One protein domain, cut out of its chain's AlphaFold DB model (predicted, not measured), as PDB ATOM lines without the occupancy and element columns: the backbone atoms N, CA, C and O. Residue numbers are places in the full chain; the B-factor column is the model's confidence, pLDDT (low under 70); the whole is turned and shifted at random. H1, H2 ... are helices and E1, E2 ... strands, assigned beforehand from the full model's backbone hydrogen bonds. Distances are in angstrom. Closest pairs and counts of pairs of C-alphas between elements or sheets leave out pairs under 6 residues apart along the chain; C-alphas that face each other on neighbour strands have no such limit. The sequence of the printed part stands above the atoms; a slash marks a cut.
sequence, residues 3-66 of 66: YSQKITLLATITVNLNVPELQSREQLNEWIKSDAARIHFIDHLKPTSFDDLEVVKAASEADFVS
ATOM      1  N   TYR A   3     137.740 157.440 210.791       88.44
ATOM      2  CA  TYR A   3     137.445 156.094 210.332       88.44
ATOM      3  C   TYR A   3     137.303 156.124 208.817       88.44
ATOM      4  O   TYR A   3     136.668 157.017 208.256       88.44
ATOM      5  N   SER A   4     137.891 155.138 208.157       90.12
ATOM      6  CA  SER A   4     137.752 154.898 206.730       90.12
ATOM      7  C   SER A   4     136.734 153.786 206.531       90.12
ATOM      8  O   SER A   4     136.943 152.651 206.950       90.12
ATOM      9  N   GLN A   5     135.620 154.099 205.878       92.00
ATOM     10  CA  GLN A   5     134.574 153.133 205.570       92.00
ATOM     11  C   GLN A   5     134.326 153.112 204.069       92.00
ATOM     12  O   GLN A   5     134.125 154.146 203.433       92.00
ATOM     13  N   LYS A   6     134.287 151.910 203.492       91.94
ATOM     14  CA  LYS A   6     133.898 151.758 202.095       91.94
ATOM     15  C   LYS A   6     132.396 151.991 201.953       91.94
ATOM     16  O   LYS A   6     131.598 151.270 202.550       91.94
ATOM     17  N   ILE A   7     132.020 152.936 201.098       92.81
ATOM     18  CA  ILE A   7     130.628 153.189 200.721       92.81
ATOM     19  C   ILE A   7     130.423 153.001 199.216       92.81
ATOM     20  O   ILE A   7     131.359 153.044 198.418       92.81
ATOM     21  N   THR A   8     129.181 152.761 198.824       89.94
ATOM     22  CA  THR A   8     128.693 152.865 197.451       89.94
ATOM     23  C   THR A   8     127.595 153.906 197.450       89.94
ATOM     24  O   THR A   8     126.691 153.860 198.287       89.94
ATOM     25  N   LEU A   9     127.689 154.833 196.510       90.00
ATOM     26  CA  LEU A   9     126.771 155.949 196.381       90.00
ATOM     27  C   LEU A   9     126.198 156.008 194.970       90.00
ATOM     28  O   LEU A   9     126.842 155.579 194.011       90.00
ATOM     29  N   LEU A  10     124.986 156.538 194.873       87.38
ATOM     30  CA  LEU A  10     124.404 157.041 193.640       87.38
ATOM     31  C   LEU A  10     124.534 158.561 193.653       87.38
ATOM     32  O   LEU A  10     124.314 159.197 194.684       87.38
ATOM     33  N   ALA A  11     124.927 159.127 192.515       82.69
ATOM     34  CA  ALA A  11     125.081 160.562 192.360       82.69
ATOM     35  C   ALA A  11     124.443 161.027 191.051       82.69
ATOM     36  O   ALA A  11     124.757 160.491 189.984       82.69
ATOM     37  N   THR A  12     123.607 162.056 191.139       85.69
ATOM     38  CA  THR A  12     123.233 162.883 189.993       85.69
ATOM     39  C   THR A  12     124.218 164.041 189.926       85.69
ATOM     40  O   THR A  12     124.354 164.825 190.866       85.69
ATOM     41  N   ILE A  13     124.941 164.113 188.813       78.88
ATOM     42  CA  ILE A  13     126.032 165.060 188.601       78.88
ATOM     43  C   ILE A  13     125.791 165.858 187.328       78.88
ATOM     44  O   ILE A  13     125.497 165.295 186.271       78.88
ATOM     45  N   THR A  14     126.002 167.163 187.429       81.75
ATOM     46  CA  THR A  14     126.020 168.065 186.281       81.75
ATOM     47  C   THR A  14     127.461 168.489 185.998       81.75
ATOM     48  O   THR A  14     128.199 168.902 186.898       81.75
ATOM     49  N   VAL A  15     127.885 168.362 184.736       78.44
ATOM     50  CA  VAL A  15     129.234 168.726 184.278       78.44
ATOM     51  C   VAL A  15     129.202 169.490 182.968       78.44
ATOM     52  O   VAL A  15     128.366 169.240 182.100       78.44
ATOM     53  N   ASN A  16     130.194 170.362 182.794       79.25
ATOM     54  CA  ASN A  16     130.526 170.925 181.494       79.25
ATOM     55  C   ASN A  16     131.531 170.008 180.802       79.25
ATOM     56  O   ASN A  16     132.672 169.871 181.245       79.25
ATOM     57  N   LEU A  17     131.096 169.373 179.719       78.69
ATOM     58  CA  LEU A  17     131.928 168.491 178.916       78.69
ATOM     59  C   LEU A  17     132.488 169.256 177.712       78.69
ATOM     60  O   LEU A  17     131.733 169.829 176.928       78.69
ATOM     61  N   ASN A  18     133.806 169.206 177.533       78.06
ATOM     62  CA  ASN A  18     134.442 169.726 176.328       78.06
ATOM     63  C   ASN A  18     134.216 168.748 175.172       78.06
ATOM     64  O   ASN A  18     134.776 167.653 175.159       78.06
ATOM     65  N   VAL A  19     133.401 169.156 174.203       79.44
ATOM     66  CA  VAL A  19     133.139 168.419 172.962       79.44
ATOM     67  C   VAL A  19     133.538 169.274 171.756       79.44
ATOM     68  O   VAL A  19     133.427 170.499 171.828       79.44
ATOM     69  N   PRO A  20     134.010 168.668 170.651       79.50
ATOM     70  CA  PRO A  20     134.413 169.417 169.457       79.50
ATOM     71  C   PRO A  20     133.235 170.132 168.777       79.50
ATOM     72  O   PRO A  20     133.424 171.174 168.156       79.50
ATOM     73  N   GLU A  21     132.024 169.597 168.917       86.12
ATOM     74  CA  GLU A  21     130.776 170.191 168.436       86.12
ATOM     75  C   GLU A  21     129.604 169.739 169.322       86.12
ATOM     76  O   GLU A  21     129.727 168.764 170.067       86.12
ATOM     77  N   LEU A  22     128.460 170.424 169.231       87.12
ATOM     78  CA  LEU A  22     127.256 170.071 169.986       87.12
ATOM     79  C   LEU A  22     126.767 168.667 169.598       87.12
ATOM     80  O   LEU A  22     126.359 168.438 168.463       87.12
ATOM     81  N   GLN A  23     126.782 167.745 170.558       88.88
ATOM     82  CA  GLN A  23     126.329 166.366 170.380       88.88
ATOM     83  C   GLN A  23     124.896 166.188 170.897       88.88
ATOM     84  O   GLN A  23     124.502 166.806 171.890       88.88
ATOM     85  N   SER A  24     124.125 165.300 170.266       93.12
ATOM     86  CA  SER A  24     122.835 164.860 170.804       93.12
ATOM     87  C   SER A  24     123.019 163.991 172.053       93.12
ATOM     88  O   SER A  24     124.089 163.427 172.307       93.12
ATOM     89  N   ARG A  25     121.940 163.821 172.824       92.06
ATOM     90  CA  ARG A  25     121.925 162.942 174.002       92.06
ATOM     91  C   ARG A  25     122.317 161.505 173.645       92.06
ATOM     92  O   ARG A  25     123.035 160.852 174.394       92.06
ATOM     93  N   GLU A  26     121.844 161.007 172.509       93.56
ATOM     94  CA  GLU A  26     122.099 159.653 172.014       93.56
ATOM     95  C   GLU A  26     123.569 159.481 171.627       93.56
ATOM     96  O   GLU A  26     124.187 158.497 172.025       93.56
ATOM     97  N   GLN A  27     124.153 160.463 170.932       90.56
ATOM     98  CA  GLN A  27     125.572 160.447 170.566       90.56
ATOM     99  C   GLN A  27     126.474 160.439 171.806       90.56
ATOM    100  O   GLN A  27     127.408 159.642 171.884       90.56
ATOM    101  N   LEU A  28     126.156 161.260 172.814       88.12
ATOM    102  CA  LEU A  28     126.880 161.275 174.089       88.12
ATOM    103  C   LEU A  28     126.750 159.942 174.843       88.12
ATOM    104  O   LEU A  28     127.736 159.449 175.393       88.12
ATOM    105  N   ASN A  29     125.559 159.333 174.830       88.94
ATOM    106  CA  ASN A  29     125.307 158.033 175.457       88.94
ATOM    107  C   ASN A  29     126.032 156.872 174.765       88.94
ATOM    108  O   ASN A  29     126.380 155.897 175.427       88.94
ATOM    109  N   GLU A  30     126.257 156.941 173.455       89.44
ATOM    110  CA  GLU A  30     127.105 155.961 172.770       89.44
ATOM    111  C   GLU A  30     128.585 156.226 173.039       89.44
ATOM    112  O   GLU A  30     129.336 155.297 173.335       89.44
ATOM    113  N   TRP A  31     129.005 157.493 173.033       85.00
ATOM    114  CA  TRP A  31     130.395 157.857 173.286       85.00
ATOM    115  C   TRP A  31     130.870 157.402 174.668       85.00
ATOM    116  O   TRP A  31     131.906 156.741 174.756       85.00
ATOM    117  N   ILE A  32     130.087 157.644 175.729       84.38
ATOM    118  CA  ILE A  32     130.433 157.264 177.114       84.38
ATOM    119  C   ILE A  32     130.582 155.747 177.323       84.38
ATOM    120  O   ILE A  32     131.191 155.308 178.301       84.38
ATOM    121  N   LYS A  33     130.068 154.910 176.411       86.44
ATOM    122  CA  LYS A  33     130.272 153.454 176.471       86.44
ATOM    123  C   LYS A  33     131.680 153.038 176.045       86.44
ATOM    124  O   LYS A  33     132.092 151.934 176.395       86.44
ATOM    125  N   SER A  34     132.404 153.890 175.318       86.38
ATOM    126  CA  SER A  34     133.785 153.633 174.908       86.38
ATOM    127  C   SER A  34     134.770 153.804 176.069       86.38
ATOM    128  O   SER A  34     134.594 154.667 176.930       86.38
ATOM    129  N   ASP A  35     135.847 153.019 176.077       80.50
ATOM    130  CA  ASP A  35     136.847 153.079 177.153       80.50
ATOM    131  C   ASP A  35     137.588 154.422 177.193       80.50
ATOM    132  O   ASP A  35     137.848 154.956 178.272       80.50
ATOM    133  N   ALA A  36     137.850 155.022 176.028       78.69
ATOM    134  CA  ALA A  36     138.461 156.347 175.932       78.69
ATOM    135  C   ALA A  36     137.580 157.429 176.574       78.69
ATOM    136  O   ALA A  36     138.081 158.279 177.310       78.69
ATOM    137  N   ALA A  37     136.265 157.375 176.343       75.38
ATOM    138  CA  ALA A  37     135.344 158.302 176.978       75.38
ATOM    139  C   ALA A  37     135.264 158.053 178.482       75.38
ATOM    140  O   ALA A  37     135.303 159.014 179.231       75.38
ATOM    141  N   ARG A  38     135.218 156.801 178.956       75.12
ATOM    142  CA  ARG A  38     135.189 156.506 180.401       75.12
ATOM    143  C   ARG A  38     136.380 157.105 181.141       75.12
ATOM    144  O   ARG A  38     136.180 157.709 182.187       75.12
ATOM    145  N   ILE A  39     137.586 156.987 180.583       75.88
ATOM    146  CA  ILE A  39     138.795 157.612 181.142       75.88
ATOM    147  C   ILE A  39     138.656 159.136 181.115       75.88
ATOM    148  O   ILE A  39     138.830 159.783 182.141       75.88
ATOM    149  N   HIS A  40     138.244 159.706 179.979       72.38
ATOM    150  CA  HIS A  40     138.000 161.144 179.873       72.38
ATOM    151  C   HIS A  40     136.967 161.631 180.902       72.38
ATOM    152  O   HIS A  40     137.182 162.656 181.538       72.38
ATOM    153  N   PHE A  41     135.876 160.892 181.105       73.12
ATOM    154  CA  PHE A  41     134.848 161.185 182.096       73.12
ATOM    155  C   PHE A  41     135.410 161.100 183.511       73.12
ATOM    156  O   PHE A  41     135.219 162.047 184.253       73.12
ATOM    157  N   ILE A  42     136.118 160.032 183.886       72.94
ATOM    158  CA  ILE A  42     136.681 159.871 185.238       72.94
ATOM    159  C   ILE A  42     137.705 160.972 185.545       72.94
ATOM    160  O   ILE A  42     137.640 161.578 186.612       72.94
ATOM    161  N   ASP A  43     138.602 161.275 184.605       69.38
ATOM    162  CA  ASP A  43     139.688 162.240 184.815       69.38
ATOM    163  C   ASP A  43     139.207 163.701 184.774       69.38
ATOM    164  O   ASP A  43     139.781 164.572 185.433       69.38
ATOM    165  N   HIS A  44     138.150 163.989 184.003       65.81
ATOM    166  CA  HIS A  44     137.644 165.351 183.785       65.81
ATOM    167  C   HIS A  44     136.291 165.616 184.444       65.81
ATOM    168  O   HIS A  44     135.756 166.719 184.308       65.81
ATOM    169  N   LEU A  45     135.756 164.653 185.199       69.19
ATOM    170  CA  LEU A  45     134.644 164.866 186.116       69.19
ATOM    171  C   LEU A  45     135.105 165.814 187.217       69.19
ATOM    172  O   LEU A  45     135.589 165.420 188.273       69.19
ATOM    173  N   LYS A  46     134.941 167.106 186.950       68.50
ATOM    174  CA  LYS A  46     134.920 168.164 187.951       68.50
ATOM    175  C   LYS A  46     133.462 168.594 188.064       68.50
ATOM    176  O   LYS A  46     133.062 169.498 187.327       68.50
ATOM    177  N   PRO A  47     132.649 167.904 188.891       68.25
ATOM    178  CA  PRO A  47     131.247 168.248 189.071       68.25
ATOM    179  C   PRO A  47     131.156 169.721 189.440       68.25
ATOM    180  O   PRO A  47     131.820 170.170 190.376       68.25
ATOM    181  N   THR A  48     130.371 170.482 188.686       67.25
ATOM    182  CA  THR A  48     130.065 171.862 189.075       67.25
ATOM    183  C   THR A  48     129.081 171.876 190.241       67.25
ATOM    184  O   THR A  48     129.092 172.808 191.040       67.25
ATOM    185  N   SER A  49     128.270 170.820 190.357       72.88
ATOM    186  CA  SER A  49     127.362 170.548 191.467       72.88
ATOM    187  C   SER A  49     127.157 169.039 191.645       72.88
ATOM    188  O   SER A  49     127.308 168.255 190.703       72.88
ATOM    189  N   PHE A  50     126.821 168.645 192.874       75.69
ATOM    190  CA  PHE A  50     126.207 167.355 193.181       75.69
ATOM    191  C   PHE A  50     124.750 167.650 193.507       75.69
ATOM    192  O   PHE A  50     124.474 168.265 194.537       75.69
ATOM    193  N   ASP A  51     123.856 167.293 192.593       72.44
ATOM    194  CA  ASP A  51     122.450 167.690 192.683       72.44
ATOM    195  C   ASP A  51     121.669 166.709 193.571       72.44
ATOM    196  O   ASP A  51     120.882 167.140 194.406       72.44
ATOM    197  N   ASP A  52     121.989 165.412 193.483       78.00
ATOM    198  CA  ASP A  52     121.507 164.366 194.391       78.00
ATOM    199  C   ASP A  52     122.656 163.421 194.752       78.00
ATOM    200  O   ASP A  52     123.376 162.948 193.868       78.00
ATOM    201  N   LEU A  53     122.829 163.126 196.043       83.75
ATOM    202  CA  LEU A  53     123.831 162.185 196.546       83.75
ATOM    203  C   LEU A  53     123.190 161.251 197.574       83.75
ATOM    204  O   LEU A  53     122.747 161.694 198.632       83.75
ATOM    205  N   GLU A  54     123.178 159.953 197.286       89.81
ATOM    206  CA  GLU A  54     122.578 158.938 198.153       89.81
ATOM    207  C   GLU A  54     123.567 157.803 198.417       89.81
ATOM    208  O   GLU A  54     124.134 157.223 197.491       89.81
ATOM    209  N   VAL A  55     123.759 157.444 199.688       88.75
ATOM    210  CA  VAL A  55     124.518 156.244 200.058       88.75
ATOM    211  C   VAL A  55     123.598 155.034 199.959       88.75
ATOM    212  O   VAL A  55     122.673 154.885 200.749       88.75
ATOM    213  N   VAL A  56     123.893 154.131 199.023       93.44
ATOM    214  CA  VAL A  56     123.101 152.908 198.803       93.44
ATOM    215  C   VAL A  56     123.701 151.679 199.475       93.44
ATOM    216  O   VAL A  56     123.025 150.671 199.675       93.44
ATOM    217  N   LYS A  57     124.989 151.737 199.828       91.69
ATOM    218  CA  LYS A  57     125.657 150.688 200.596       91.69
ATOM    219  C   LYS A  57     126.774 151.281 201.435       91.69
ATOM    220  O   LYS A  57     127.551 152.092 200.946       91.69
ATOM    221  N   ALA A  58     126.910 150.795 202.656       90.31
ATOM    222  CA  ALA A  58     128.087 151.008 203.482       90.31
ATOM    223  C   ALA A  58     128.627 149.644 203.926       90.31
ATOM    224  O   ALA A  58     127.860 148.693 204.094       90.31
ATOM    225  N   ALA A  59     129.945 149.520 204.058       88.75
ATOM    226  CA  ALA A  59     130.549 148.354 204.689       88.75
ATOM    227  C   ALA A  59     130.089 148.254 206.149       88.75
ATOM    228  O   ALA A  59     129.933 149.271 206.816       88.75
ATOM    229  N   SER A  60     129.886 147.044 206.665       85.75
ATOM    230  CA  SER A  60     129.453 146.854 208.059       85.75
ATOM    231  C   SER A  60     130.525 147.227 209.088       85.75
ATOM    232  O   SER A  60     130.220 147.348 210.269       85.75
ATOM    233  N   GLU A  61     131.767 147.406 208.640       84.75
ATOM    234  CA  GLU A  61     132.930 147.734 209.457       84.75
ATOM    235  C   GLU A  61     133.682 148.913 208.828       84.75
ATOM    236  O   GLU A  61     133.631 149.123 207.610       84.75
ATOM    237  N   ALA A  62     134.356 149.692 209.674       86.44
ATOM    238  CA  ALA A  62     135.179 150.826 209.283       86.44
ATOM    239  C   ALA A  62     136.569 150.692 209.911       86.44
ATOM    240  O   ALA A  62     136.695 150.338 211.086       86.44
ATOM    241  N   ASP A  63     137.599 150.998 209.133       88.06
ATOM    242  CA  ASP A  63     138.992 150.940 209.559       88.06
ATOM    243  C   ASP A  63     139.343 152.208 210.342       88.06
ATOM    244  O   ASP A  63     139.078 153.315 209.880       88.06
ATOM    245  N   PHE A  64     139.950 152.074 211.520       86.81
ATOM    246  CA  PHE A  64     140.420 153.232 212.285       86.81
ATOM    247  C   PHE A  64     141.627 153.886 211.597       86.81
ATOM    248  O   PHE A  64     142.613 153.219 211.281       86.81
ATOM    249  N   VAL A  65     141.565 155.202 211.416       85.94
ATOM    250  CA  VAL A  65     142.630 156.048 210.869       85.94
ATOM    251  C   VAL A  65     142.807 157.219 211.844       85.94
ATOM    252  O   VAL A  65     141.964 158.096 211.912       85.94
ATOM    253  N   SER A  66     143.851 157.133 212.679       76.44
ATOM    254  CA  SER A  66     144.265 158.037 213.783       76.44
ATOM    255  C   SER A  66     143.544 159.387 213.927       76.44
ATOM    256  O   SER A  66     143.783 160.247 213.056       76.44
TER     257      SER A  66
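Overview. This is residues 3 to 66 of the 66 residues of an uncharacterized protein of Synechococcus sp. PROS-9-1 (UniProt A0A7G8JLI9). A long, narrow two-stranded ribbon, E1 beside E2, has a loose head of two short helices, H1 and H2, with a wide loop of residues 15 to 24 at one end, and at its other end the short strand E3 beside residues 3 to 4. The helices do not cover the ribbon, and the two of them have few contacts with each other. The printed part has 64 residues with two named helices and three named strands, in the order E1, H1, H2, E2, E3; the sheet E1 - E2 is antiparallel, and the class is mixed, helices and strands. The whole is only just loose, close to extended, with a radius of gyration of the C-alphas of 15.9 A, and its outline is a rod spanning 48 by 23 by 20 A.

Arrangement. The sheet holds E1, residues 7 to 14, and E2, residues 49 to 58, antiparallel neighbours with 163 degrees between their directions. C-alphas 7 and 58 face each other at 4.3 A, and C-alphas 14 and 49 at 5.9 A. N 10 and O 54 are within hydrogen-bond range at 2.8 A, as are N 54 and O 10 at 2.9 A. E2 bends by 62 degrees at residue 52. H1, residues 25 to 31, and H2, residues 35 to 44, are close but not clearly touching; their closest C-alphas, those of Trp 31 and Ala 37, are 6.2 A apart. Their lines stand about perpendicular, only just, at 71 degrees. Every O i to N i+4 pair is within hydrogen-bond range in H1 and H2. H1 and E2 are apart, and so are E1 and H2. E3, residues 63 to 65, pairs with no named strand, but its residues 63 to 64 pair antiparallel with residues 3 to 4. E3 is apart from E1, E2, H1 and H2.

Along the chain. E1 begins at C-alpha 7 at (130.628, 153.189, 200.721) and measures 21.2 A from first to last C-alpha. E2, the longest strand by residues, measures 22.9 A and ends at C-alpha 58 at (128.087, 151.008, 203.482). H1 measures 9.9 A and H2 14.0 A. E3 measures 6.4 A and ends at C-alpha 65 at (142.630, 156.048, 210.869).

Size, cuts and confidence. The C-alphas of Glu 21 and Ser 66, the two farthest apart, are 48.8 A from each other, while those of Tyr 3 and Ser 66 are 7.9 A apart. The printed part has no cut. The links H1 to H2, H2 to E2 and E2 to E3 are tight, and the link E1 to H1, with 10 residues, is short. The mean pLDDT of the printed part is 82.8; residues 43 to 48, of which 43 to 44 belong to H2, are under 70.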